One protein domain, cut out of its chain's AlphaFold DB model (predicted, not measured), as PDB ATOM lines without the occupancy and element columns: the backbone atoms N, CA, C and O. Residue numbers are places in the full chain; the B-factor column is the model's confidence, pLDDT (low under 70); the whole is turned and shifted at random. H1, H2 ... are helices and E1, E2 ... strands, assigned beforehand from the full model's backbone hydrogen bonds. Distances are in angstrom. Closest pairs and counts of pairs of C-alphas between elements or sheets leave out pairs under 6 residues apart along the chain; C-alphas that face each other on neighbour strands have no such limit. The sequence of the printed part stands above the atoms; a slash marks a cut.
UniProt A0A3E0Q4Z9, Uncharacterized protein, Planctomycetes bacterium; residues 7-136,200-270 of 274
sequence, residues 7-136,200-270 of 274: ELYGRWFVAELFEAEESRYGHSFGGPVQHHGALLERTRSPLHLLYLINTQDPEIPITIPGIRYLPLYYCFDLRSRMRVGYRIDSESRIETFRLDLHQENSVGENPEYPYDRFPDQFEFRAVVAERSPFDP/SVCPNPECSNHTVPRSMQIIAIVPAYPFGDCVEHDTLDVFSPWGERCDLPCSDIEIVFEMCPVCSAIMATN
ATOM      1  N   GLU A   7     223.049 106.302 -30.682       94.81
ATOM      2  CA  GLU A   7     223.991 106.307 -31.792       94.81
ATOM      3  C   GLU A   7     225.230 105.498 -31.417       94.81
ATOM      4  O   GLU A   7     225.716 105.558 -30.286       94.81
ATOM      5  N   LEU A   8     225.740 104.739 -32.381       96.31
ATOM      6  CA  LEU A   8     226.997 104.013 -32.318       96.31
ATOM      7  C   LEU A   8     227.968 104.623 -33.319       96.31
ATOM      8  O   LEU A   8     227.640 104.803 -34.493       96.31
ATOM      9  N   TYR A   9     229.191 104.874 -32.876       95.19
ATOM     10  CA  TYR A   9     230.192 105.567 -33.673       95.19
ATOM     11  C   TYR A   9     231.360 104.645 -33.976       95.19
ATOM     12  O   TYR A   9     231.963 104.035 -33.091       95.19
ATOM     13  N   GLY A  10     231.734 104.587 -35.245       91.06
ATOM     14  CA  GLY A  10     233.044 104.089 -35.630       91.06
ATOM     15  C   GLY A  10     233.637 104.956 -36.714       91.06
ATOM     16  O   GLY A  10     233.151 106.036 -37.015       91.06
ATOM     17  N   ARG A  11     234.740 104.499 -37.298       83.38
ATOM     18  CA  ARG A  11     235.647 105.394 -38.029       83.38
ATOM     19  C   ARG A  11     235.031 106.102 -39.247       83.38
ATOM     20  O   ARG A  11     235.533 107.148 -39.640       83.38
ATOM     21  N   TRP A  12     234.020 105.509 -39.878       81.06
ATOM     22  CA  TRP A  12     233.548 105.934 -41.204       81.06
ATOM     23  C   TRP A  12     232.037 106.102 -41.321       81.06
ATOM     24  O   TRP A  12     231.558 106.476 -42.386       81.06
ATOM     25  N   PHE A  13     231.280 105.736 -40.293       90.19
ATOM     26  CA  PHE A  13     229.832 105.872 -40.293       90.19
ATOM     27  C   PHE A  13     229.285 105.823 -38.870       90.19
ATOM     28  O   PHE A  13     229.953 105.340 -37.951       90.19
ATOM     29  N   VAL A  14     228.059 106.317 -38.743       94.62
ATOM     30  CA  VAL A  14     227.246 106.260 -37.532       94.62
ATOM     31  C   VAL A  14     226.178 105.196 -37.748       94.62
ATOM     32  O   VAL A  14     225.680 105.034 -38.865       94.62
ATOM     33  N   ALA A  15     225.850 104.442 -36.710       96.38
ATOM     34  CA  ALA A  15     224.692 103.565 -36.718       96.38
ATOM     35  C   ALA A  15     223.695 104.026 -35.666       96.38
ATOM     36  O   ALA A  15     224.067 104.291 -34.528       96.38
ATOM     37  N   GLU A  16     222.435 104.111 -36.049       95.25
ATOM     38  CA  GLU A  16     221.332 104.463 -35.170       95.25
ATOM     39  C   GLU A  16     220.612 103.182 -34.747       95.25
ATOM     40  O   GLU A  16     220.403 102.279 -35.563       95.25
ATOM     41  N   LEU A  17     220.248 103.086 -33.469       95.12
ATOM     42  CA  LEU A  17     219.509 101.947 -32.930       95.12
ATOM     43  C   LEU A  17     218.020 102.265 -32.803       95.12
ATOM     44  O   LEU A  17     217.634 103.326 -32.309       95.12
ATOM     45  N   PHE A  18     217.194 101.299 -33.199       93.12
ATOM     46  CA  PHE A  18     215.738 101.400 -33.216       93.12
ATOM     47  C   PHE A  18     215.113 100.199 -32.528       93.12
ATOM     48  O   PHE A  18     215.545  99.069 -32.752       93.12
ATOM     49  N   GLU A  19     214.064 100.428 -31.741       92.19
ATOM     50  CA  GLU A  19     213.208  99.342 -31.267       92.19
ATOM     51  C   GLU A  19     212.531  98.647 -32.453       92.19
ATOM     52  O   GLU A  19     212.069  99.291 -33.398       92.19
ATOM     53  N   ALA A  20     212.483  97.320 -32.399       93.44
ATOM     54  CA  ALA A  20     211.852  96.480 -33.400       93.44
ATOM     55  C   ALA A  20     211.150  95.297 -32.726       93.44
ATOM     56  O   ALA A  20     211.459  94.935 -31.594       93.44
ATOM     57  N   GLU A  21     210.229  94.652 -33.443       93.94
ATOM     58  CA  GLU A  21     209.591  93.421 -32.956       93.94
ATOM     59  C   GLU A  21     210.594  92.258 -32.868       93.94
ATOM     60  O   GLU A  21     210.550  91.451 -31.942       93.94
ATOM     61  N   GLU A  22     211.535  92.193 -33.815       95.75
ATOM     62  CA  GLU A  22     212.568  91.164 -33.890       95.75
ATOM     63  C   GLU A  22     213.911  91.763 -34.323       95.75
ATOM     64  O   GLU A  22     213.972  92.717 -35.097       95.75
ATOM     65  N   SER A  23     215.008  91.152 -33.868       96.31
ATOM     66  CA  SER A  23     216.362  91.524 -34.279       96.31
ATOM     67  C   SER A  23     217.039  90.376 -35.013       96.31
ATOM     68  O   SER A  23     217.390  89.359 -34.412       96.31
ATOM     69  N   ARG A  24     217.293  90.552 -36.316       97.12
ATOM     70  CA  ARG A  24     217.977  89.551 -37.158       97.12
ATOM     71  C   ARG A  24     219.338  89.131 -36.595       97.12
ATOM     72  O   ARG A  24     219.727  87.971 -36.727       97.12
ATOM     73  N   TYR A  25     220.067  90.075 -36.006       97.69
ATOM     74  CA  TYR A  25     221.395  89.837 -35.442       97.69
ATOM     75  C   TYR A  25     221.361  89.595 -33.929       97.69
ATOM     76  O   TYR A  25     222.406  89.306 -33.340       97.69
ATOM     77  N   GLY A  26     220.173  89.623 -33.321       97.00
ATOM     78  CA  GLY A  26     219.982  89.417 -31.891       97.00
ATOM     79  C   GLY A  26     220.492  90.581 -31.048       97.00
ATOM     80  O   GLY A  26     220.992  90.339 -29.953       97.00
ATOM     81  N   HIS A  27     220.414  91.811 -31.562       97.62
ATOM     82  CA  HIS A  27     220.639  92.987 -30.731       97.62
ATOM     83  C   HIS A  27     219.468  93.179 -29.782       97.62
ATOM     84  O   HIS A  27     218.309  92.942 -30.147       97.62
ATOM     85  N   SER A  28     219.760  93.671 -28.589       97.50
ATOM     86  CA  SER A  28     218.719  94.028 -27.637       97.50
ATOM     87  C   SER A  28     219.068  95.276 -26.859       97.50
ATOM     88  O   SER A  28     220.242  95.564 -26.634       97.50
ATOM     89  N   PHE A  29     218.032  95.959 -26.394       96.06
ATOM     90  CA  PHE A  29     218.114  96.797 -25.218       96.06
ATOM     91  C   PHE A  29     217.665  96.020 -23.985       96.06
ATOM     92  O   PHE A  29     216.748  95.199 -24.066       96.06
ATOM     93  N   GLY A  30     218.305  96.283 -22.851       94.50
ATOM     94  CA  GLY A  30     217.962  95.637 -21.593       94.50
ATOM     95  C   GLY A  30     218.126  94.120 -21.639       94.50
ATOM     96  O   GLY A  30     218.954  93.566 -22.371       94.50
ATOM     97  N   GLY A  31     217.312  93.440 -20.838       94.38
ATOM     98  CA  GLY A  31     217.363  91.997 -20.657       94.38
ATOM     99  C   GLY A  31     218.294  91.555 -19.524       94.38
ATOM    100  O   GLY A  31     218.890  92.376 -18.820       94.38
ATOM    101  N   PRO A  32     218.393  90.233 -19.301       93.44
ATOM    102  CA  PRO A  32     219.204  89.691 -18.225       93.44
ATOM    103  C   PRO A  32     220.689  89.947 -18.481       93.44
ATOM    104  O   PRO A  32     221.187  89.782 -19.595       93.44
ATOM    105  N   VAL A  33     221.416  90.276 -17.417       91.56
ATOM    106  CA  VAL A  33     222.878  90.364 -17.433       91.56
ATOM    107  C   VAL A  33     223.466  89.009 -17.839       91.56
ATOM    108  O   VAL A  33     223.236  87.999 -17.177       91.56
ATOM    109  N   GLN A  34     224.238  88.983 -18.927       89.19
ATOM    110  CA  GLN A  34     224.767  87.733 -19.498       89.19
ATOM    111  C   GLN A  34     226.204  87.413 -19.064       89.19
ATOM    112  O   GLN A  34     226.675  86.294 -19.258       89.19
ATOM    113  N   HIS A  35     226.920  88.390 -18.497       94.81
ATOM    114  CA  HIS A  35     228.361  88.290 -18.286       94.81
ATOM    115  C   HIS A  35     228.715  88.135 -16.806       94.81
ATOM    116  O   HIS A  35     228.278  88.907 -15.950       94.81
ATOM    117  N   HIS A  36     229.599  87.185 -16.505       93.75
ATOM    118  CA  HIS A  36     230.290  87.151 -15.223       93.75
ATOM    119  C   HIS A  36     231.125  88.428 -15.045       93.75
ATOM    120  O   HIS A  36     231.768  88.873 -15.990       93.75
ATOM    121  N   GLY A  37     231.121  89.004 -13.840       90.38
ATOM    122  CA  GLY A  37     231.837  90.252 -13.534       90.38
ATOM    123  C   GLY A  37     230.984  91.522 -13.614       90.38
ATOM    124  O   GLY A  37     231.436  92.572 -13.179       90.38
ATOM    125  N   ALA A  38     229.728  91.442 -14.060       89.62
ATOM    126  CA  ALA A  38     228.793  92.576 -14.100       89.62
ATOM    127  C   ALA A  38     228.168  92.949 -12.734       89.62
ATOM    128  O   ALA A  38     227.096  93.546 -12.661       89.62
ATOM    129  N   LEU A  39     228.850  92.609 -11.638       85.25
ATOM    130  CA  LEU A  39     228.534  93.055 -10.283       85.25
ATOM    131  C   LEU A  39     229.739  93.823  -9.749       85.25
ATOM    132  O   LEU A  39     230.842  93.280  -9.698       85.25
ATOM    133  N   LEU A  40     229.534  95.062  -9.303       76.19
ATOM    134  CA  LEU A  40     230.610  95.846  -8.702       76.19
ATOM    135  C   LEU A  40     230.995  95.250  -7.337       76.19
ATOM    136  O   LEU A  40     230.183  95.230  -6.413       76.19
ATOM    137  N   GLU A  41     232.244  94.792  -7.180       70.00
ATOM    138  CA  GLU A  41     232.698  94.030  -5.997       70.00
ATOM    139  C   GLU A  41     232.396  94.715  -4.651       70.00
ATOM    140  O   GLU A  41     232.068  94.048  -3.668       70.00
ATOM    141  N   ARG A  42     232.527  96.049  -4.586       66.50
ATOM    142  CA  ARG A  42     232.416  96.820  -3.335       66.50
ATOM    143  C   ARG A  42     230.985  97.139  -2.940       66.50
ATOM    144  O   ARG A  42     230.643  97.040  -1.765       66.50
ATOM    145  N   THR A  43     230.177  97.560  -3.902       66.69
ATOM    146  CA  THR A  43     228.815  98.031  -3.636       66.69
ATOM    147  C   THR A  43     227.792  96.916  -3.800       66.69
ATOM    148  O   THR A  43     226.672  97.045  -3.315       66.69
ATOM    149  N   ARG A  44     228.177  95.814  -4.466       74.00
ATOM    150  CA  ARG A  44     227.272  94.777  -4.978       74.00
ATOM    151  C   ARG A  44     226.171  95.348  -5.874       74.00
ATOM    152  O   ARG A  44     225.171  94.673  -6.100       74.00
ATOM    153  N   SER A  45     226.361  96.568  -6.378       77.25
ATOM    154  CA  SER A  45     225.432  97.183  -7.315       77.25
ATOM    155  C   SER A  45     225.578  96.461  -8.650       77.25
ATOM    156  O   SER A  45     226.713  96.304  -9.129       77.25
ATOM    157  N   PRO A  46     224.473  95.975  -9.231       84.25
ATOM    158  CA  PRO A  46     224.516  95.383 -10.550       84.25
ATOM    159  C   PRO A  46     224.836  96.453 -11.587       84.25
ATOM    160  O   PRO A  46     224.412  97.603 -11.467       84.25
ATOM    161  N   LEU A  47     225.594  96.061 -12.606       91.38
ATOM    162  CA  LEU A  47     225.620  96.815 -13.845       91.38
ATOM    163  C   LEU A  47     224.358  96.483 -14.635       91.38
ATOM    164  O   LEU A  47     224.034  95.314 -14.848       91.38
ATOM    165  N   HIS A  48     223.676  97.514 -15.107       92.25
ATOM    166  CA  HIS A  48     222.533  97.386 -15.992       92.25
ATOM    167  C   HIS A  48     223.023  97.242 -17.425       92.25
ATOM    168  O   HIS A  48     223.822  98.049 -17.908       92.25
ATOM    169  N   LEU A  49     222.544  96.206 -18.108       95.56
ATOM    170  CA  LEU A  49     222.737  96.066 -19.545       95.56
ATOM    171  C   LEU A  49     221.840  97.089 -20.242       95.56
ATOM    172  O   LEU A  49     220.620  96.981 -20.151       95.56
ATOM    173  N   LEU A  50     222.429  98.082 -20.908       95.69
ATOM    174  CA  LEU A  50     221.675  98.986 -21.773       95.69
ATOM    175  C   LEU A  50     221.486  98.350 -23.131       95.69
ATOM    176  O   LEU A  50     220.355  98.168 -23.540       95.69
ATOM    177  N   TYR A  51     222.570  97.940 -23.783       97.69
ATOM    178  CA  TYR A  51     222.499  97.286 -25.083       97.69
ATOM    179  C   TYR A  51     223.388  96.056 -25.149       97.69
ATOM    180  O   TYR A  51     224.482  96.045 -24.593       97.69
ATOM    181  N   LEU A  52     222.948  95.046 -25.889       98.00
ATOM    182  CA  LEU A  52     223.778  93.944 -26.353       98.00
ATOM    183  C   LEU A  52     223.837  94.018 -27.875       98.00
ATOM    184  O   LEU A  52     222.826  93.794 -28.535       98.00
ATOM    185  N   ILE A  53     225.003  94.349 -28.424       98.25
ATOM    186  CA  ILE A  53     225.178  94.609 -29.856       98.25
ATOM    187  C   ILE A  53     226.014  93.503 -30.491       98.25
ATOM    188  O   ILE A  53     227.137  93.242 -30.074       98.25
ATOM    189  N   ASN A  54     225.498  92.855 -31.528       97.94
ATOM    190  CA  ASN A  54     226.238  91.878 -32.315       97.94
ATOM    191  C   ASN A  54     227.147  92.580 -33.339       97.94
ATOM    192  O   ASN A  54     226.681  93.113 -34.341       97.94
ATOM    193  N   THR A  55     228.460  92.519 -33.133       96.81
ATOM    194  CA  THR A  55     229.491  93.151 -33.977       96.81
ATOM    195  C   THR A  55     229.653  92.500 -35.355       96.81
ATOM    196  O   THR A  55     230.441  92.969 -36.171       96.81
ATOM    197  N   GLN A  56     228.939  91.401 -35.627       96.75
ATOM    198  CA  GLN A  56     228.876  90.772 -36.952       96.75
ATOM    199  C   GLN A  56     227.765  91.353 -37.835       96.75
ATOM    200  O   GLN A  56     227.657  90.966 -38.999       96.75
ATOM    201  N   ASP A  57     226.918  92.232 -37.296       97.56
ATOM    202  CA  ASP A  57     226.000  93.017 -38.112       97.56
ATOM    203  C   ASP A  57     226.805  94.052 -38.929       97.56
ATOM    204  O   ASP A  57     227.532  94.853 -38.335       97.56
ATOM    205  N   PRO A  58     226.719  94.048 -40.276       96.44
ATOM    206  CA  PRO A  58     227.435  94.997 -41.129       96.44
ATOM    207  C   PRO A  58     227.057  96.464 -40.889       96.44
ATOM    208  O   PRO A  58     227.829  97.346 -41.276       96.44
ATOM    209  N   GLU A  59     225.913  96.732 -40.259       96.88
ATOM    210  CA  GLU A  59     225.487  98.081 -39.886       96.88
ATOM    211  C   GLU A  59     226.104  98.547 -38.561       96.88
ATOM    212  O   GLU A  59     225.853  99.667 -38.141       96.88
ATOM    213  N   ILE A  60     226.935  97.740 -37.890       96.94
ATOM    214  CA  ILE A  60     227.610  98.126 -36.645       96.94
ATOM    215  C   ILE A  60     229.047  98.581 -36.946       96.94
ATOM    216  O   ILE A  60     229.850  97.804 -37.466       96.94
ATOM    217  N   PRO A  61     229.434  99.820 -36.586       95.31
ATOM    218  CA  PRO A  61     230.737 100.378 -36.950       95.31
ATOM    219  C   PRO A  61     231.859 100.019 -35.960       95.31
ATOM    220  O   PRO A  61     232.971 100.546 -36.061       95.31
ATOM    221  N   ILE A  62     231.582  99.140 -34.993       95.62
ATOM    222  CA  ILE A  62     232.467  98.803 -33.876       95.62
ATOM    223  C   ILE A  62     232.856  97.331 -33.961       95.62
ATOM    224  O   ILE A  62     232.008  96.448 -34.067       95.62
ATOM    225  N   THR A  63     234.151  97.057 -33.834       94.56
ATOM    226  CA  THR A  63     234.681  95.692 -33.793       94.56
ATOM    227  C   THR A  63     235.671  95.547 -32.651       94.56
ATOM    228  O   THR A  63     236.587  96.362 -32.527       94.56
ATOM    229  N   ILE A  64     235.542  94.475 -31.874       94.56
ATOM    230  CA  ILE A  64     236.535  94.059 -30.883       94.56
ATOM    231  C   ILE A  64     237.021  92.663 -31.297       94.56
ATOM    232  O   ILE A  64     236.192  91.767 -31.475       94.56
ATOM    233  N   PRO A  65     238.334  92.449 -31.508       93.38
ATOM    234  CA  PRO A  65     238.842  91.157 -31.956       93.38
ATOM    235  C   PRO A  65     238.404  90.008 -31.044       93.38
ATOM    236  O   PRO A  65     238.639  90.038 -29.840       93.38
ATOM    237  N   GLY A  66     237.791  88.979 -31.633       94.88
ATOM    238  CA  GLY A  66     237.348  87.787 -30.905       94.88
ATOM    239  C   GLY A  66     236.063  87.955 -30.088       94.88
ATOM    240  O   GLY A  66     235.676  86.992 -29.436       94.88
ATOM    241  N   ILE A  67     235.411  89.121 -30.147       97.25
ATOM    242  CA  ILE A  67     234.159  89.407 -29.444       97.25
ATOM    243  C   ILE A  67     233.036  89.634 -30.459       97.25
ATOM    244  O   ILE A  67     233.071  90.567 -31.267       97.25
ATOM    245  N   ARG A  68     232.022  88.775 -30.404       97.31
ATOM    246  CA  ARG A  68     230.805  88.837 -31.208       97.31
ATOM    247  C   ARG A  68     229.776  89.767 -30.589       97.31
ATOM    248  O   ARG A  68     229.136  90.500 -31.333       97.31
ATOM    249  N   TYR A  69     229.598  89.742 -29.272       97.56
ATOM    250  CA  TYR A  69     228.636  90.609 -28.601       97.56
ATOM    251  C   TYR A  69     229.336  91.691 -27.776       97.56
ATOM    252  O   TYR A  69     230.108  91.402 -26.868       97.56
ATOM    253  N   LEU A  70     229.045  92.949 -28.096       97.69
ATOM    254  CA  LEU A  70     229.440  94.137 -27.352       97.69
ATOM    255  C   LEU A  70     228.314  94.510 -26.374       97.69
ATOM    256  O   LEU A  70     227.312  95.091 -26.800       97.69
ATOM    257  N   PRO A  71     228.434  94.182 -25.076       97.81
ATOM    258  CA  PRO A  71     227.531  94.712 -24.071       97.81
ATOM    259  C   PRO A  71     227.899  96.159 -23.718       97.81
ATOM    260  O   PRO A  71     229.053  96.459 -23.419       97.81
ATOM    261  N   LEU A  72     226.902  97.037 -23.686       97.56
ATOM    262  CA  LEU A  72     226.988  98.388 -23.144       97.56
ATOM    263  C   LEU A  72     226.400  98.384 -21.731       97.56
ATOM    264  O   LEU A  72     225.189  98.504 -21.543       97.56
ATOM    265  N   TYR A  73     227.265  98.191 -20.737       95.81
ATOM    266  CA  TYR A  73     226.894  98.198 -19.322       95.81
ATOM    267  C   TYR A  73     227.046  99.577 -18.683       95.81
ATOM    268  O   TYR A  73     228.064 100.244 -18.868       95.81
ATOM    269  N   TYR A  74     226.086  99.954 -17.842       92.88
ATOM    270  CA  TYR A  74     226.150 101.170 -17.037       92.88
ATOM    271  C   TYR A  74     225.711 100.916 -15.591       92.88
ATOM    272  O   TYR A  74     224.993  99.960 -15.316       92.88
ATOM    273  N   CYS A  75     226.148 101.759 -14.653       87.25
ATOM    274  CA  CYS A  75     225.718 101.688 -13.259       87.25
ATOM    275  C   CYS A  75     224.900 102.929 -12.905       87.25
ATOM    276  O   CYS A  75     225.445 104.029 -12.817       87.25
ATOM    277  N   PHE A  76     223.609 102.732 -12.650       82.44
ATOM    278  CA  PHE A  76     222.713 103.796 -12.190       82.44
ATOM    279  C   PHE A  76     222.818 104.043 -10.682       82.44
ATOM    280  O   PHE A  76     222.221 104.966 -10.152       82.44
ATOM    281  N   ASP A  77     223.605 103.269  -9.942       73.94
ATOM    282  CA  ASP A  77     223.817 103.579  -8.534       73.94
ATOM    283  C   ASP A  77     224.688 104.839  -8.390       73.94
ATOM    284  O   ASP A  77     225.908 104.779  -8.562       73.94
ATOM    285  N   LEU A  78     224.090 105.988  -8.050       62.56
ATOM    286  CA  LEU A  78     224.803 107.271  -7.928       62.56
ATOM    287  C   LEU A  78     225.920 107.247  -6.881       62.56
ATOM    288  O   LEU A  78     226.874 108.021  -6.981       62.56
ATOM    289  N   ARG A  79     225.888 106.301  -5.932       59.81
ATOM    290  CA  ARG A  79     226.988 106.077  -4.980       59.81
ATOM    291  C   ARG A  79     228.280 105.655  -5.687       59.81
ATOM    292  O   ARG A  79     229.368 105.892  -5.169       59.81
ATOM    293  N   SER A  80     228.171 105.074  -6.883       54.75
ATOM    294  CA  SER A  80     229.294 104.674  -7.742       54.75
ATOM    295  C   SER A  80     229.800 105.785  -8.680       54.75
ATOM    296  O   SER A  80     230.652 105.534  -9.527       54.75
ATOM    297  N   ARG A  81     229.338 107.032  -8.493       62.38
ATOM    298  CA  ARG A  81     229.774 108.234  -9.234       62.38
ATOM    299  C   ARG A  81     229.626 108.164 -10.744       62.38
ATOM    300  O   ARG A  81     230.405 108.789 -11.457       62.38
ATOM    301  N   MET A  82     228.611 107.448 -11.219       73.00
ATOM    302  CA  MET A  82     228.162 107.539 -12.607       73.00
ATOM    303  C   MET A  82     229.249 107.232 -13.667       73.00
ATOM    304  O   MET A  82     229.115 107.628 -14.828       73.00
ATOM    305  N   ARG A  83     230.335 106.543 -13.280       85.00
ATOM    306  CA  ARG A  83     231.448 106.144 -14.153       85.00
ATOM    307  C   ARG A  83     231.792 104.683 -13.917       85.00
ATOM    308  O   ARG A  83     232.074 104.285 -12.789       85.00
ATOM    309  N   VAL A  84     231.819 103.892 -14.983       89.44
ATOM    310  CA  VAL A  84     232.154 102.466 -14.926       89.44
ATOM    311  C   VAL A  84     233.203 102.155 -15.979       89.44
ATOM    312  O   VAL A  84     232.984 102.375 -17.165       89.44
ATOM    313  N   GLY A  85     234.341 101.621 -15.539       93.50
ATOM    314  CA  GLY A  85     235.369 101.082 -16.420       93.50
ATOM    315  C   GLY A  85     235.283  99.561 -16.464       93.50
ATOM    316  O   GLY A  85     235.263  98.927 -15.410       93.50
ATOM    317  N   TYR A  86     235.278  98.962 -17.648       96.25
ATOM    318  CA  TYR A  86     235.338  97.507 -17.804       96.25
ATOM    319  C   TYR A  86     236.008  97.098 -19.116       96.25
ATOM    320  O   TYR A  86     236.242  97.919 -19.994       96.25
ATOM    321  N   ARG A  87     236.344  95.821 -19.261       96.88
ATOM    322  CA  ARG A  87     236.790  95.203 -20.513       96.88
ATOM    323  C   ARG A  87     236.030  93.903 -20.720       96.88
ATOM    324  O   ARG A  87     235.683  93.224 -19.759       96.88
ATOM    325  N   ILE A  88     235.775  93.560 -21.977       97.19
ATOM    326  CA  ILE A  88     235.189  92.274 -22.346       97.19
ATOM    327  C   ILE A  88     236.329  91.270 -22.502       97.19
ATOM    328  O   ILE A  88     237.154  91.403 -23.404       97.19
ATOM    329  N   ASP A  89     236.382  90.281 -21.614       95.88
ATOM    330  CA  ASP A  89     237.399  89.224 -21.660       95.88
ATOM    331  C   ASP A  89     236.972  88.084 -22.596       95.88
ATOM    332  O   ASP A  89     237.805  87.417 -23.208       95.88
ATOM    333  N   SER A  90     235.663  87.818 -22.669       96.69
ATOM    334  CA  SER A  90     235.043  86.785 -23.509       96.69
ATOM    335  C   SER A  90     233.534  87.026 -23.635       96.69
ATOM    336  O   SER A  90     232.979  87.821 -22.880       96.69
ATOM    337  N   GLU A  91     232.850  86.256 -24.488       95.94
ATOM    338  CA  GLU A  91     231.380  86.298 -24.662       95.94
ATOM    339  C   GLU A  91     230.563  86.112 -23.369       95.94
ATOM    340  O   GLU A  91     229.375  86.407 -23.339       95.94
ATOM    341  N   SER A  92     231.164  85.570 -22.305       96.12
ATOM    342  CA  SER A  92     230.475  85.294 -21.037       96.12
ATOM    343  C   SER A  92     231.089  86.014 -19.841       96.12
ATOM    344  O   SER A  92     230.726  85.720 -18.699       96.12
ATOM    345  N   ARG A  93     232.072  86.899 -20.042       96.69
ATOM    346  CA  ARG A  93     232.802  87.526 -18.935       96.69
ATOM    347  C   ARG A  93     233.299  88.918 -19.284       96.69
ATOM    348  O   ARG A  93     233.925  89.122 -20.321       96.69
ATOM    349  N   ILE A  94     233.107  89.825 -18.337       96.62
ATOM    350  CA  ILE A  94     233.774  91.117 -18.293       96.62
ATOM    351  C   ILE A  94     234.687  91.198 -17.065       96.62
ATOM    352  O   ILE A  94     234.467  90.530 -16.052       96.62
ATOM    353  N   GLU A  95     235.692  92.053 -17.152       95.00
ATOM    354  CA  GLU A  95     236.516  92.495 -16.034       95.00
ATOM    355  C   GLU A  95     236.203  93.963 -15.753       95.00
ATOM    356  O   GLU A  95     236.311  94.802 -16.646       95.00
ATOM    357  N   THR A  96     235.809  94.295 -14.525       93.19
ATOM    358  CA  THR A  96     235.583  95.686 -14.111       93.19
ATOM    359  C   THR A  96     236.854  96.279 -13.521       93.19
ATOM    360  O   THR A  96     237.480  95.666 -12.654       93.19
ATOM    361  N   PHE A  97     237.197  97.500 -13.914       90.31
ATOM    362  CA  PHE A  97     238.336  98.221 -13.360       90.31
ATOM    363  C   PHE A  97     237.948  98.980 -12.095       90.31
ATOM    364  O   PHE A  97     236.858  99.546 -11.977       90.31
ATOM    365  N   ARG A  98     238.885  99.041 -11.147       78.06
ATOM    366  CA  ARG A  98     238.775  99.949 -10.007       78.06
ATOM    367  C   ARG A  98     239.115 101.346 -10.485       78.06
ATOM    368  O   ARG A  98     240.264 101.635 -10.795       78.06
ATOM    369  N   LEU A  99     238.109 102.203 -10.538       71.19
ATOM    370  CA  LEU A  99     238.335 103.626 -10.702       71.19
ATOM    371  C   LEU A  99     238.639 104.182  -9.310       71.19
ATOM    372  O   LEU A  99     237.800 104.096  -8.412       71.19
ATOM    373  N   ASP A 100     239.854 104.689  -9.108       59.31
ATOM    374  CA  ASP A 100     240.232 105.384  -7.879       59.31
ATOM    375  C   ASP A 100     239.467 106.711  -7.814       59.31
ATOM    376  O   ASP A 100     239.910 107.767  -8.264       59.31
ATOM    377  N   LEU A 101     238.251 106.646  -7.279       53.34
ATOM    378  CA  LEU A 101     237.356 107.783  -7.093       53.34
ATOM    379  C   LEU A 101     237.794 108.603  -5.863       53.34
ATOM    380  O   LEU A 101     237.043 108.762  -4.906       53.34
ATOM    381  N   HIS A 102     239.026 109.115  -5.869       45.84
ATOM    382  CA  HIS A 102     239.669 109.818  -4.748       45.84
ATOM    383  C   HIS A 102     239.100 111.216  -4.409       45.84
ATOM    384  O   HIS A 102     239.781 112.018  -3.779       45.84
ATOM    385  N   GLN A 103     237.858 111.551  -4.766       48.75
ATOM    386  CA  GLN A 103     237.272 112.859  -4.429       48.75
ATOM    387  C   GLN A 103     236.053 112.736  -3.521       48.75
ATOM    388  O   GLN A 103     234.955 113.032  -3.958       48.75
ATOM    389  N   GLU A 104     236.210 112.274  -2.285       45.00
ATOM    390  CA  GLU A 104     235.191 111.903  -1.274       45.00
ATOM    391  C   GLU A 104     233.938 112.805  -1.058       45.00
ATOM    392  O   GLU A 104     233.078 112.418  -0.281       45.00
ATOM    393  N   ASN A 105     233.722 113.920  -1.770       45.66
ATOM    394  CA  ASN A 105     232.790 114.978  -1.344       45.66
ATOM    395  C   ASN A 105     231.664 115.387  -2.324       45.66
ATOM    396  O   ASN A 105     231.128 116.480  -2.168       45.66
ATOM    397  N   SER A 106     231.294 114.597  -3.341       47.44
ATOM    398  CA  SER A 106     230.351 115.093  -4.374       47.44
ATOM    399  C   SER A 106     229.345 114.088  -4.945       47.44
ATOM    400  O   SER A 106     228.849 114.280  -6.053       47.44
ATOM    401  N   VAL A 107     228.977 113.038  -4.205       51.62
ATOM    402  CA  VAL A 107     227.705 112.363  -4.517       51.62
ATOM    403  C   VAL A 107     226.620 113.254  -3.934       51.62
ATOM    404  O   VAL A 107     226.600 113.453  -2.721       51.62
ATOM    405  N   GLY A 108     225.779 113.846  -4.786       49.84
ATOM    406  CA  GLY A 108     224.601 114.566  -4.315       49.84
ATOM    407  C   GLY A 108     223.861 113.681  -3.318       49.84
ATOM    408  O   GLY A 108     223.623 112.508  -3.597       49.84
ATOM    409  N   GLU A 109     223.566 114.224  -2.141       50.25
ATOM    410  CA  GLU A 109     222.825 113.565  -1.067       50.25
ATOM    411  C   GLU A 109     221.360 113.364  -1.474       50.25
ATOM    412  O   GLU A 109     220.456 113.774  -0.755       50.25
ATOM    413  N   ASN A 110     221.091 112.796  -2.648       58.72
ATOM    414  CA  ASN A 110     219.775 112.276  -2.941       58.72
ATOM    415  C   ASN A 110     219.763 110.804  -2.508       58.72
ATOM    416  O   ASN A 110     220.090 109.931  -3.316       58.72
ATOM    417  N   PRO A 111     219.445 110.502  -1.232       57.16
ATOM    418  CA  PRO A 111     219.366 109.129  -0.747       57.16
ATOM    419  C   PRO A 111     218.287 108.320  -1.474       57.16
ATOM    420  O   PRO A 111     218.251 107.104  -1.322       57.16
ATOM    421  N   GLU A 112     217.418 108.982  -2.241       62.47
ATOM    422  CA  GLU A 112     216.285 108.386  -2.933       62.47
ATOM    423  C   GLU A 112     216.626 107.914  -4.348       62.47
ATOM    424  O   GLU A 112     215.718 107.508  -5.059       62.47
ATOM    425  N   TYR A 113     217.889 107.963  -4.799       63.47
ATOM    426  CA  TYR A 113     218.266 107.383  -6.090       63.47
ATOM    427  C   TYR A 113     219.392 106.334  -5.970       63.47
ATOM    428  O   TYR A 113     220.444 106.620  -5.389       63.47
ATOM    429  N   PRO A 114     219.234 105.138  -6.572       69.25
ATOM    430  CA  PRO A 114     218.049 104.678  -7.303       69.25
ATOM    431  C   PRO A 114     216.814 104.602  -6.388       69.25
ATOM    432  O   PRO A 114     216.933 104.246  -5.218       69.25
ATOM    433  N   TYR A 115     215.651 105.002  -6.912       72.25
ATOM    434  CA  TYR A 115     214.402 105.066  -6.147       72.25
ATOM    435  C   TYR A 115     213.913 103.679  -5.750       72.25
ATOM    436  O   TYR A 115     214.312 102.663  -6.327       72.25
ATOM    437  N   ASP A 116     213.030 103.625  -4.754       70.56
ATOM    438  CA  ASP A 116     212.393 102.376  -4.352       70.56
ATOM    439  C   ASP A 116     211.747 101.710  -5.575       70.56
ATOM    440  O   ASP A 116     210.891 102.299  -6.233       70.56
ATOM    441  N   ARG A 117     212.128 100.452  -5.844       76.25
ATOM    442  CA  ARG A 117     211.731  99.657  -7.029       76.25
ATOM    443  C   ARG A 117     212.397 100.053  -8.346       76.25
ATOM    444  O   ARG A 117     211.890  99.677  -9.403       76.25
ATOM    445  N   PHE A 118     213.533 100.743  -8.309       80.25
ATOM    446  CA  PHE A 118     214.394 100.817  -9.484       80.25
ATOM    447  C   PHE A 118     214.665  99.402 -10.012       80.25
ATOM    448  O   PHE A 118     214.960  98.507  -9.213       80.25
ATOM    449  N   PRO A 119     214.530  99.165 -11.323       83.12
ATOM    450  CA  PRO A 119     214.616  97.818 -11.858       83.12
ATOM    451  C   PRO A 119     216.013  97.226 -11.647       83.12
ATOM    452  O   PRO A 119     217.023  97.854 -11.963       83.12
ATOM    453  N   ASP A 120     216.077  95.976 -11.184       84.88
ATOM    454  CA  ASP A 120     217.337  95.217 -11.123       84.88
ATOM    455  C   ASP A 120     217.911  94.954 -12.528       84.88
ATOM    456  O   ASP A 120     219.115  94.779 -12.703       84.88
ATOM    457  N   GLN A 121     217.038  94.935 -13.539       89.69
ATOM    458  CA  GLN A 121     217.367  94.817 -14.955       89.69
ATOM    459  C   GLN A 121     216.293  95.504 -15.799       89.69
ATOM    460  O   GLN A 121     215.112  95.476 -15.448       89.69
ATOM    461  N   PHE A 122     216.679  96.075 -16.935       90.81
ATOM    462  CA  PHE A 122     215.708  96.644 -17.863       90.81
ATOM    463  C   PHE A 122     214.966  95.562 -18.642       90.81
ATOM    464  O   PHE A 122     215.459  94.446 -18.835       90.81
ATOM    465  N   GLU A 123     213.760  95.906 -19.084       92.12
ATOM    466  CA  GLU A 123     212.965  95.064 -19.969       92.12
ATOM    467  C   GLU A 123     213.750  94.743 -21.245       92.12
ATOM    468  O   GLU A 123     214.437  95.601 -21.798       92.12
ATOM    469  N   PHE A 124     213.657  93.495 -21.702       95.06
ATOM    470  CA  PHE A 124     214.236  93.102 -22.977       95.06
ATOM    471  C   PHE A 124     213.427  93.716 -24.119       95.06
ATOM    472  O   PHE A 124     212.226  93.470 -24.223       95.06
ATOM    473  N   ARG A 125     214.101  94.434 -25.015       94.69
ATOM    474  CA  ARG A 125     213.527  94.938 -26.266       94.69
ATOM    475  C   ARG A 125     214.442  94.570 -27.415       94.69
ATOM    476  O   ARG A 125     215.649  94.795 -27.330       94.69
ATOM    477  N   ALA A 126     213.898  93.981 -28.474       96.38
ATOM    478  CA  ALA A 126     214.686  93.731 -29.671       96.38
ATOM    479  C   ALA A 126     215.003  95.068 -30.351       96.38
ATOM    480  O   ALA A 126     214.156  95.959 -30.411       96.38
ATOM    481  N   VAL A 127     216.234  95.212 -30.846       96.44
ATOM    482  CA  VAL A 127     216.638  96.421 -31.572       96.44
ATOM    483  C   VAL A 127     217.284  96.080 -32.906       96.44
ATOM    484  O   VAL A 127     217.866  95.007 -33.089       96.44
ATOM    485  N   VAL A 128     217.174  96.987 -33.865       96.94
ATOM    486  CA  VAL A 128     217.871  96.923 -35.150       96.94
ATOM    487  C   VAL A 128     218.789  98.125 -35.285       96.94
ATOM    488  O   VAL A 128     218.546  99.166 -34.677       96.94
ATOM    489  N   ALA A 129     219.860  97.954 -36.053       97.06
ATOM    490  CA  ALA A 129     220.773  99.028 -36.391       97.06
ATOM    491  C   ALA A 129     220.525  99.459 -37.834       97.06
ATOM    492  O   ALA A 129     220.411  98.614 -38.725       97.06
ATOM    493  N   GLU A 130     220.475 100.766 -38.065       96.00
ATOM    494  CA  GLU A 130     220.495 101.334 -39.406       96.00
ATOM    495  C   GLU A 130     221.685 102.273 -39.538       96.00
ATOM    496  O   GLU A 130     221.975 103.083 -38.657       96.00
ATOM    497  N   ARG A 131     222.393 102.169 -40.658       94.94
ATOM    498  CA  ARG A 131     223.520 103.045 -40.940       94.94
ATOM    499  C   ARG A 131     223.050 104.425 -41.368       94.94
ATOM    500  O   ARG A 131     222.368 104.579 -42.381       94.94
ATOM    501  N   SER A 132     223.542 105.425 -40.653       90.75
ATOM    502  CA  SER A 132     223.415 106.829 -41.004       90.75
ATOM    503  C   SER A 132     224.676 107.286 -41.758       90.75
ATOM    504  O   SER A 132     225.809 106.985 -41.345       90.75
ATOM    505  N   PRO A 133     224.537 107.932 -42.930       84.44
ATOM    506  CA  PRO A 133     225.681 108.352 -43.723       84.44
ATOM    507  C   PRO A 133     226.421 109.503 -43.034       84.44
ATOM    508  O   PRO A 133     225.928 110.622 -42.947       84.44
ATOM    509  N   PHE A 134     227.662 109.251 -42.631       90.50
ATOM    510  CA  PHE A 134     228.598 110.286 -42.207       90.50
ATOM    511  C   PHE A 134     229.659 110.489 -43.291       90.50
ATOM    512  O   PHE A 134     230.323 109.534 -43.696       90.50
ATOM    513  N   ASP A 135     229.812 111.727 -43.765       92.19
ATOM    514  CA  ASP A 135     230.887 112.104 -44.680       92.19
ATOM    515  C   ASP A 135     231.917 112.967 -43.930       92.19
ATOM    516  O   ASP A 135     231.649 114.142 -43.668       92.19
ATOM    517  N   PRO A 136     233.112 112.428 -43.612       92.31
ATOM    518  CA  PRO A 136     234.146 113.162 -42.882       92.31
ATOM    519  C   PRO A 136     234.758 114.322 -43.684       92.31
ATOM    520  O   PRO A 136     235.559 115.088 -43.149       92.31
ATOM    521  N   SER A 200     237.973 111.464 -20.769       89.50
ATOM    522  CA  SER A 200     238.350 110.243 -20.064       89.50
ATOM    523  C   SER A 200     239.732 109.746 -20.480       89.50
ATOM    524  O   SER A 200     240.210 109.929 -21.603       89.50
ATOM    525  N   VAL A 201     240.377 109.085 -19.528       93.62
ATOM    526  CA  VAL A 201     241.560 108.257 -19.749       93.62
ATOM    527  C   VAL A 201     241.137 106.791 -19.808       93.62
ATOM    528  O   VAL A 201     240.037 106.438 -19.368       93.62
ATOM    529  N   CYS A 202     242.012 105.916 -20.300       95.88
ATOM    530  CA  CYS A 202     241.741 104.481 -20.266       95.88
ATOM    531  C   CYS A 202     241.557 103.980 -18.823       95.88
ATOM    532  O   CYS A 202     242.416 104.250 -17.986       95.88
ATOM    533  N   PRO A 203     240.494 103.216 -18.502       94.75
ATOM    534  CA  PRO A 203     240.289 102.710 -17.145       94.75
ATOM    535  C   PRO A 203     241.244 101.570 -16.762       94.75
ATOM    536  O   PRO A 203     241.357 101.255 -15.582       94.75
ATOM    537  N   ASN A 204     241.928 100.954 -17.730       96.31
ATOM    538  CA  ASN A 204     242.908  99.907 -17.468       96.31
ATOM    539  C   ASN A 204     244.239 100.527 -16.994       96.31
ATOM    540  O   ASN A 204     244.912 101.148 -17.822       96.31
ATOM    541  N   PRO A 205     244.666 100.322 -15.732       94.94
ATOM    542  CA  PRO A 205     245.883 100.929 -15.187       94.94
ATOM    543  C   PRO A 205     247.175 100.461 -15.871       94.94
ATOM    544  O   PRO A 205     248.195 101.139 -15.790       94.94
ATOM    545  N   GLU A 206     247.146  99.321 -16.562       96.44
ATOM    546  CA  GLU A 206     248.300  98.784 -17.291       96.44
ATOM    547  C   GLU A 206     248.414  99.338 -18.721       96.44
ATOM    548  O   GLU A 206     249.398  99.093 -19.419       96.44
ATOM    549  N   CYS A 207     247.403 100.071 -19.196       97.38
ATOM    550  CA  CYS A 207     247.387 100.606 -20.549       97.38
ATOM    551  C   CYS A 207     248.212 101.896 -20.654       97.38
ATOM    552  O   CYS A 207     248.102 102.789 -19.818       97.38
ATOM    553  N   SER A 208     248.943 102.066 -21.761       97.31
ATOM    554  CA  SER A 208     249.651 103.318 -22.076       97.31
ATOM    555  C   SER A 208     248.735 104.546 -22.130       97.31
ATOM    556  O   SER A 208     249.193 105.666 -21.929       97.31
ATOM    557  N   ASN A 209     247.439 104.338 -22.384       96.88
ATOM    558  CA  ASN A 209     246.429 105.391 -22.454       96.88
ATOM    559  C   ASN A 209     245.823 105.743 -21.078       96.88
ATOM    560  O   ASN A 209     244.983 106.635 -20.993       96.88
ATOM    561  N   HIS A 210     246.228 105.080 -19.985       95.00
ATOM    562  CA  HIS A 210     245.692 105.339 -18.640       95.00
ATOM    563  C   HIS A 210     246.007 106.744 -18.113       95.00
ATOM    564  O   HIS A 210     245.275 107.292 -17.298       95.00
ATOM    565  N   THR A 211     247.091 107.354 -18.593       93.69
ATOM    566  CA  THR A 211     247.528 108.694 -18.169       93.69
ATOM    567  C   THR A 211     247.409 109.736 -19.275       93.69
ATOM    568  O   THR A 211     247.915 110.845 -19.119       93.69
ATOM    569  N   VAL A 212     246.801 109.387 -20.412       93.88
ATOM    570  CA  VAL A 212     246.665 110.274 -21.572       93.88
ATOM    571  C   VAL A 212     245.206 110.731 -21.647       93.88
ATOM    572  O   VAL A 212     244.344 109.911 -21.972       93.88
ATOM    573  N   PRO A 213     244.891 111.996 -21.318       90.56
ATOM    574  CA  PRO A 213     243.537 112.531 -21.459       90.56
ATOM    575  C   PRO A 213     243.047 112.422 -22.903       90.56
ATOM    576  O   PRO A 213     243.852 112.553 -23.825       90.56
ATOM    577  N   ARG A 214     241.737 112.208 -23.094       88.75
ATOM    578  CA  ARG A 214     241.101 112.116 -24.428       88.75
ATOM    579  C   ARG A 214     241.742 111.059 -25.333       88.75
ATOM    580  O   ARG A 214     241.824 111.205 -26.547       88.75
ATOM    581  N   SER A 215     242.248 109.988 -24.732       93.25
ATOM    582  CA  SER A 215     242.850 108.864 -25.458       93.25
ATOM    583  C   SER A 215     241.852 107.748 -25.770       93.25
ATOM    584  O   SER A 215     242.233 106.691 -26.286       93.25
ATOM    585  N   MET A 216     240.594 107.967 -25.400       94.75
ATOM    586  CA  MET A 216     239.465 107.078 -25.602       94.75
ATOM    587  C   MET A 216     238.654 107.567 -26.804       94.75
ATOM    588  O   MET A 216     238.601 108.762 -27.074       94.75
ATOM    589  N   GLN A 217     238.042 106.642 -27.535       94.50
ATOM    590  CA  GLN A 217     237.174 106.950 -28.667       94.50
ATOM    591  C   GLN A 217     235.719 106.782 -28.241       94.50
ATOM    592  O   GLN A 217     235.369 105.714 -27.747       94.50
ATOM    593  N   ILE A 218     234.861 107.774 -28.478       94.56
ATOM    594  CA  ILE A 218     233.414 107.615 -28.282       94.56
ATOM    595  C   ILE A 218     232.912 106.512 -29.223       94.56
ATOM    596  O   ILE A 218     233.157 106.555 -30.428       94.56
ATOM    597  N   ILE A 219     232.243 105.507 -28.662       96.50
ATOM    598  CA  ILE A 219     231.646 104.388 -29.397       96.50
ATOM    599  C   ILE A 219     230.126 104.372 -29.309       96.50
ATOM    600  O   ILE A 219     229.498 103.814 -30.199       96.50
ATOM    601  N   ALA A 220     229.525 104.976 -28.282       96.06
ATOM    602  CA  ALA A 220     228.077 105.124 -28.215       96.06
ATOM    603  C   ALA A 220     227.666 106.342 -27.389       96.06
ATOM    604  O   ALA A 220     228.319 106.660 -26.393       96.06
ATOM    605  N   ILE A 221     226.551 106.961 -27.767       93.75
ATOM    606  CA  ILE A 221     225.830 107.947 -26.957       93.75
ATOM    607  C   ILE A 221     224.407 107.420 -26.781       93.75
ATOM    608  O   ILE A 221     223.676 107.208 -27.748       93.75
ATOM    609  N   VAL A 222     224.033 107.151 -25.528       92.75
ATOM    610  CA  VAL A 222     222.692 106.694 -25.151       92.75
ATOM    611  C   VAL A 222     221.953 107.871 -24.512       92.75
ATOM    612  O   VAL A 222     222.348 108.297 -23.425       92.75
ATOM    613  N   PRO A 223     220.891 108.405 -25.135       88.56
ATOM    614  CA  PRO A 223     220.130 109.501 -24.552       88.56
ATOM    615  C   PRO A 223     219.359 109.045 -23.311       88.56
ATOM    616  O   PRO A 223     219.123 107.852 -23.108       88.56
ATOM    617  N   ALA A 224     218.904 110.000 -22.497       79.19
ATOM    618  CA  ALA A 224     218.036 109.726 -21.351       79.19
ATOM    619  C   ALA A 224     216.777 108.936 -21.725       79.19
ATOM    620  O   ALA A 224     216.266 108.193 -20.900       79.19
ATOM    621  N   TYR A 225     216.294 109.071 -22.957       77.88
ATOM    622  CA  TYR A 225     215.132 108.350 -23.457       77.88
ATOM    623  C   TYR A 225     215.530 107.592 -24.722       77.88
ATOM    624  O   TYR A 225     215.394 108.122 -25.822       77.88
ATOM    625  N   PRO A 226     216.081 106.373 -24.592       68.50
ATOM    626  CA  PRO A 226     216.498 105.591 -25.753       68.50
ATOM    627  C   PRO A 226     215.306 105.122 -26.601       68.50
ATOM    628  O   PRO A 226     215.484 104.848 -27.786       68.50
ATOM    629  N   PHE A 227     214.101 105.068 -26.013       64.38
ATOM    630  CA  PHE A 227     212.849 104.741 -26.694       64.38
ATOM    631  C   PHE A 227     211.766 105.750 -26.330       64.38
ATOM    632  O   PHE A 227     211.474 105.958 -25.151       64.38
ATOM    633  N   GLY A 228     211.138 106.325 -27.352       57.41
ATOM    634  CA  GLY A 228     210.002 107.228 -27.210       57.41
ATOM    635  C   GLY A 228     210.320 108.675 -27.572       57.41
ATOM    636  O   GLY A 228     211.445 109.155 -27.456       57.41
ATOM    637  N   ASP A 229     209.288 109.369 -28.032       53.94
ATOM    638  CA  ASP A 229     209.330 110.809 -28.209       53.94
ATOM    639  C   ASP A 229     209.265 111.485 -26.834       53.94
ATOM    640  O   ASP A 229     208.339 111.241 -26.055       53.94
ATOM    641  N   CYS A 230     210.187 112.409 -26.558       50.16
ATOM    642  CA  CYS A 230     210.004 113.421 -25.517       50.16
ATOM    643  C   CYS A 230     208.907 114.405 -25.958       50.16
ATOM    644  O   CYS A 230     209.185 115.581 -26.191       50.16
ATOM    645  N   VAL A 231     207.673 113.942 -26.174       50.16
ATOM    646  CA  VAL A 231     206.560 114.855 -26.446       50.16
ATOM    647  C   VAL A 231     206.246 115.566 -25.142       50.16
ATOM    648  O   VAL A 231     205.998 114.919 -24.128       50.16
ATOM    649  N   GLU A 232     206.304 116.893 -25.193       50.16
ATOM    650  CA  GLU A 232     205.979 117.844 -24.132       50.16
ATOM    651  C   GLU A 232     204.965 117.302 -23.099       50.16
ATOM    652  O   GLU A 232     203.756 117.267 -23.304       50.16
ATOM    653  N   HIS A 233     205.530 116.859 -21.977       46.53
ATOM    654  CA  HIS A 233     205.045 116.874 -20.597       46.53
ATOM    655  C   HIS A 233     203.672 116.351 -20.155       46.53
ATOM    656  O   HIS A 233     203.528 116.245 -18.940       46.53
ATOM    657  N   ASP A 234     202.715 115.948 -20.995       44.78
ATOM    658  CA  ASP A 234     201.370 115.677 -20.440       44.78
ATOM    659  C   ASP A 234     200.803 114.254 -20.542       44.78
ATOM    660  O   ASP A 234     199.830 113.986 -19.836       44.78
ATOM    661  N   THR A 235     201.334 113.305 -21.335       42.25
ATOM    662  CA  THR A 235     200.577 112.033 -21.524       42.25
ATOM    663  C   THR A 235     201.309 110.712 -21.805       42.25
ATOM    664  O   THR A 235     200.606 109.731 -22.035       42.25
ATOM    665  N   LEU A 236     202.640 110.588 -21.779       44.53
ATOM    666  CA  LEU A 236     203.264 109.336 -22.256       44.53
ATOM    667  C   LEU A 236     204.137 108.615 -21.228       44.53
ATOM    668  O   LEU A 236     204.987 109.219 -20.578       44.53
ATOM    669  N   ASP A 237     203.924 107.296 -21.166       50.25
ATOM    670  CA  ASP A 237     204.743 106.249 -20.545       50.25
ATOM    671  C   ASP A 237     206.147 106.189 -21.189       50.25
ATOM    672  O   ASP A 237     206.556 105.179 -21.766       50.25
ATOM    673  N   VAL A 238     206.888 107.300 -21.178       52.41
ATOM    674  CA  VAL A 238     208.243 107.345 -21.723       52.41
ATOM    675  C   VAL A 238     209.173 106.695 -20.709       52.41
ATOM    676  O   VAL A 238     209.340 107.172 -19.585       52.41
ATOM    677  N   PHE A 239     209.785 105.583 -21.107       54.50
ATOM    678  CA  PHE A 239     210.756 104.894 -20.274       54.50
ATOM    679  C   PHE A 239     211.991 105.787 -20.073       54.50
ATOM    680  O   PHE A 239     212.763 106.022 -21.002       54.50
ATOM    681  N   SER A 240     212.180 106.266 -18.842       66.31
ATOM    682  CA  SER A 240     213.415 106.908 -18.395       66.31
ATOM    683  C   SER A 240     214.180 105.949 -17.485       66.31
ATOM    684  O   SER A 240     213.672 105.605 -16.411       66.31
ATOM    685  N   PRO A 241     215.433 105.587 -17.807       61.56
ATOM    686  CA  PRO A 241     216.298 104.890 -16.871       61.56
ATOM    687  C   PRO A 241     216.669 105.786 -15.669       61.56
ATOM    688  O   PRO A 241     217.261 105.315 -14.704       61.56
ATOM    689  N   TRP A 242     216.281 107.067 -15.678       62.81
ATOM    690  CA  TRP A 242     216.459 108.021 -14.583       62.81
ATOM    691  C   TRP A 242     215.193 108.224 -13.724       62.81
ATOM    692  O   TRP A 242     215.269 108.897 -12.700       62.81
ATOM    693  N   GLY A 243     214.060 107.590 -14.064       59.12
ATOM    694  CA  GLY A 243     212.807 107.620 -13.286       59.12
ATOM    695  C   GLY A 243     211.704 108.544 -13.820       59.12
ATOM    696  O   GLY A 243     211.925 109.342 -14.727       59.12
ATOM    697  N   GLU A 244     210.501 108.415 -13.242       52.53
ATOM    698  CA  GLU A 244     209.242 109.049 -13.695       52.53
ATOM    699  C   GLU A 244     209.184 110.578 -13.513       52.53
ATOM    700  O   GLU A 244     208.337 111.245 -14.104       52.53
ATOM    701  N   ARG A 245     210.065 111.155 -12.689       52.38
ATOM    702  CA  ARG A 245     210.120 112.598 -12.421       52.38
ATOM    703  C   ARG A 245     211.557 113.078 -12.393       52.38
ATOM    704  O   ARG A 245     212.198 113.094 -11.346       52.38
ATOM    705  N   CYS A 246     212.055 113.500 -13.542       50.06
ATOM    706  CA  CYS A 246     213.139 114.464 -13.552       50.06
ATOM    707  C   CYS A 246     212.509 115.829 -13.811       50.06
ATOM    708  O   CYS A 246     212.004 116.087 -14.898       50.06
ATOM    709  N   ASP A 247     212.516 116.687 -12.790       50.41
ATOM    710  CA  ASP A 247     212.105 118.092 -12.914       50.41
ATOM    711  C   ASP A 247     213.145 118.926 -13.696       50.41
ATOM    712  O   ASP A 247     212.936 120.103 -13.985       50.41
ATOM    713  N   LEU A 248     214.286 118.314 -14.031       52.53
ATOM    714  CA  LEU A 248     215.246 118.828 -14.997       52.53
ATOM    715  C   LEU A 248     214.810 118.413 -16.405       52.53
ATOM    716  O   LEU A 248     214.285 117.310 -16.563       52.53
ATOM    717  N   PRO A 249     215.066 119.229 -17.441       56.00
ATOM    718  CA  PRO A 249     214.917 118.778 -18.816       56.00
ATOM    719  C   PRO A 249     215.838 117.565 -19.032       56.00
ATOM    720  O   PRO A 249     217.035 117.692 -19.267       56.00
ATOM    721  N   CYS A 250     215.282 116.353 -18.925       55.19
ATOM    722  CA  CYS A 250     216.006 115.095 -19.124       55.19
ATOM    723  C   CYS A 250     216.638 114.983 -20.515       55.19
ATOM    724  O   CYS A 250     217.436 114.080 -20.737       55.19
ATOM    725  N   SER A 251     216.311 115.890 -21.439       59.66
ATOM    726  CA  SER A 251     217.002 116.037 -22.717       59.66
ATOM    727  C   SER A 251     218.509 116.247 -22.582       59.66
ATOM    728  O   SER A 251     219.204 116.115 -23.582       59.66
ATOM    729  N   ASP A 252     219.013 116.572 -21.390       68.00
ATOM    730  CA  ASP A 252     220.407 116.971 -21.197       68.00
ATOM    731  C   ASP A 252     221.265 115.885 -20.514       68.00
ATOM    732  O   ASP A 252     222.438 116.114 -20.197       68.00
ATOM    733  N   ILE A 253     220.697 114.695 -20.272       77.31
ATOM    734  CA  ILE A 253     221.430 113.550 -19.724       77.31
ATOM    735  C   ILE A 253     221.674 112.526 -20.824       77.31
ATOM    736  O   ILE A 253     220.744 112.017 -21.452       77.31
ATOM    737  N   GLU A 254     222.937 112.171 -21.000       87.56
ATOM    738  CA  GLU A 254     223.380 111.142 -21.929       87.56
ATOM    739  C   GLU A 254     224.351 110.217 -21.213       87.56
ATOM    740  O   GLU A 254     225.034 110.628 -20.280       87.56
ATOM    741  N   ILE A 255     224.393 108.956 -21.626       90.88
ATOM    742  CA  ILE A 255     225.429 108.019 -21.215       90.88
ATOM    743  C   ILE A 255     226.369 107.861 -22.400       90.88
ATOM    744  O   ILE A 255     225.989 107.330 -23.444       90.88
ATOM    745  N   VAL A 256     227.601 108.317 -22.223       93.00
ATOM    746  CA  VAL A 256     228.656 108.228 -23.218       93.00
ATOM    747  C   VAL A 256     229.497 106.995 -22.931       93.00
ATOM    748  O   VAL A 256     230.009 106.801 -21.827       93.00
ATOM    749  N   PHE A 257     229.640 106.148 -23.942       95.88
ATOM    750  CA  PHE A 257     230.538 105.008 -23.923       95.88
ATOM    751  C   PHE A 257     231.759 105.340 -24.757       95.88
ATOM    752  O   PHE A 257     231.653 105.633 -25.946       95.88
ATOM    753  N   GLU A 258     232.928 105.233 -24.146       96.06
ATOM    754  CA  GLU A 258     234.208 105.444 -24.795       96.06
ATOM    755  C   GLU A 258     235.027 104.154 -24.737       96.06
ATOM    756  O   GLU A 258     235.084 103.495 -23.701       96.06
ATOM    757  N   MET A 259     235.705 103.789 -25.819       97.38
ATOM    758  CA  MET A 259     236.556 102.608 -25.905       97.38
ATOM    759  C   MET A 259     238.014 102.997 -26.139       97.38
ATOM    760  O   MET A 259     238.341 103.830 -26.983       97.38
ATOM    761  N   CYS A 260     238.917 102.354 -25.409       97.38
ATOM    762  CA  CYS A 260     240.347 102.512 -25.602       97.38
ATOM    763  C   CYS A 260     240.778 101.826 -26.908       97.38
ATOM    764  O   CYS A 260     240.614 100.608 -27.020       97.38
ATOM    765  N   PRO A 261     241.426 102.533 -27.849       96.31
ATOM    766  CA  PRO A 261     241.876 101.933 -29.105       96.31
ATOM    767  C   PRO A 261     243.040 100.942 -28.923       96.31
ATOM    768  O   PRO A 261     243.349 100.188 -29.839       96.31
ATOM    769  N   VAL A 262     243.701 100.941 -27.758       97.06
ATOM    770  CA  VAL A 262     244.868 100.087 -27.479       97.06
ATOM    771  C   VAL A 262     244.471  98.761 -26.832       97.06
ATOM    772  O   VAL A 262     244.967  97.714 -27.233       97.06
ATOM    773  N   CYS A 263     243.607  98.792 -25.812       97.19
ATOM    774  CA  CYS A 263     243.273  97.598 -25.024       97.19
ATOM    775  C   CYS A 263     241.779  97.247 -24.998       97.19
ATOM    776  O   CYS A 263     241.390  96.349 -24.251       97.19
ATOM    777  N   SER A 264     240.948  97.966 -25.763       97.50
ATOM    778  CA  SER A 264     239.490  97.776 -25.850       97.50
ATOM    779  C   SER A 264     238.743  97.868 -24.516       97.50
ATOM    780  O   SER A 264     237.595  97.448 -24.415       97.50
ATOM    781  N   ALA A 265     239.372  98.433 -23.482       97.69
ATOM    782  CA  ALA A 265     238.679  98.795 -22.258       97.69
ATOM    783  C   ALA A 265     237.648  99.890 -22.554       97.69
ATOM    784  O   ALA A 265     237.945 100.830 -23.288       97.69
ATOM    785  N   ILE A 266     236.463  99.766 -21.973       97.38
ATOM    786  CA  ILE A 266     235.327 100.663 -22.131       97.38
ATOM    787  C   ILE A 266     235.167 101.480 -20.851       97.38
ATOM    788  O   ILE A 266     235.235 100.947 -19.742       97.38
ATOM    789  N   MET A 267     234.961 102.778 -21.014       95.31
ATOM    790  CA  MET A 267     234.509 103.697 -19.984       95.31
ATOM    791  C   MET A 267     233.079 104.106 -20.324       95.31
ATOM    792  O   MET A 267     232.834 104.591 -21.421       95.31
ATOM    793  N   ALA A 268     232.149 103.926 -19.395       93.62
ATOM    794  CA  ALA A 268     230.801 104.463 -19.501       93.62
ATOM    795  C   ALA A 268     230.639 105.598 -18.486       93.62
ATOM    796  O   ALA A 268     230.896 105.391 -17.296       93.62
ATOM    797  N   THR A 269     230.243 106.786 -18.935       89.44
ATOM    798  CA  THR A 269     230.025 107.973 -18.092       89.44
ATOM    799  C   THR A 269     228.694 108.625 -18.443       89.44
ATOM    800  O   THR A 269     228.178 108.409 -19.529       89.44
ATOM    801  N   ASN A 270     228.126 109.430 -17.551       82.12
ATOM    802  CA  ASN A 270     227.024 110.344 -17.902       82.12
ATOM    803  C   ASN A 270     227.352 111.817 -17.600       82.12
ATOM    804  O   ASN A 270     226.465 112.649 -17.398       82.12
TER     805      ASN A 270
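What this domain is: This is residues 7 to 136 and 200 to 270 of the 274 residues of an uncharacterized protein of Planctomycetes bacterium (UniProt A0A3E0Q4Z9). Which shape? Amid much loop, one antiparallel sheet, curled like part of a barrel, folds back at E8 until E5 E4 E3 face E2 E1 E9 E10 E11 E6 E7. Which parts? The printed part has 201 residues, 66 in named elements, mostly strand: E1 to E8, H1, E9 to E11. It is compact, radius of gyration of the C-alphas 16.7 A, spanning 44 by 43 by 33 A.

How they stand to each other: Which strands pair? E1, residues 7 to 9, and E2, residues 14 to 19, form a hairpin, for instance, N 8 and O 15 within hydrogen-bond range at 2.8 A. And the helix? H1, residues 208 to 211, is not on the sheet.

Where its parts are: Where does E1 begin? C-alpha 7 is at (223.991, 106.307, -31.792). Where is the hinge? E8, residues 125 to 132, 21.4 A long, ends at C-alpha 132, (223.415, 106.829, -41.004).

The domain as a whole: What is missing? The cut, residues 137 to 199, spans 23.4 A. Where is confidence low? Residues 226 to 252, among others, are under 70 pLDDT.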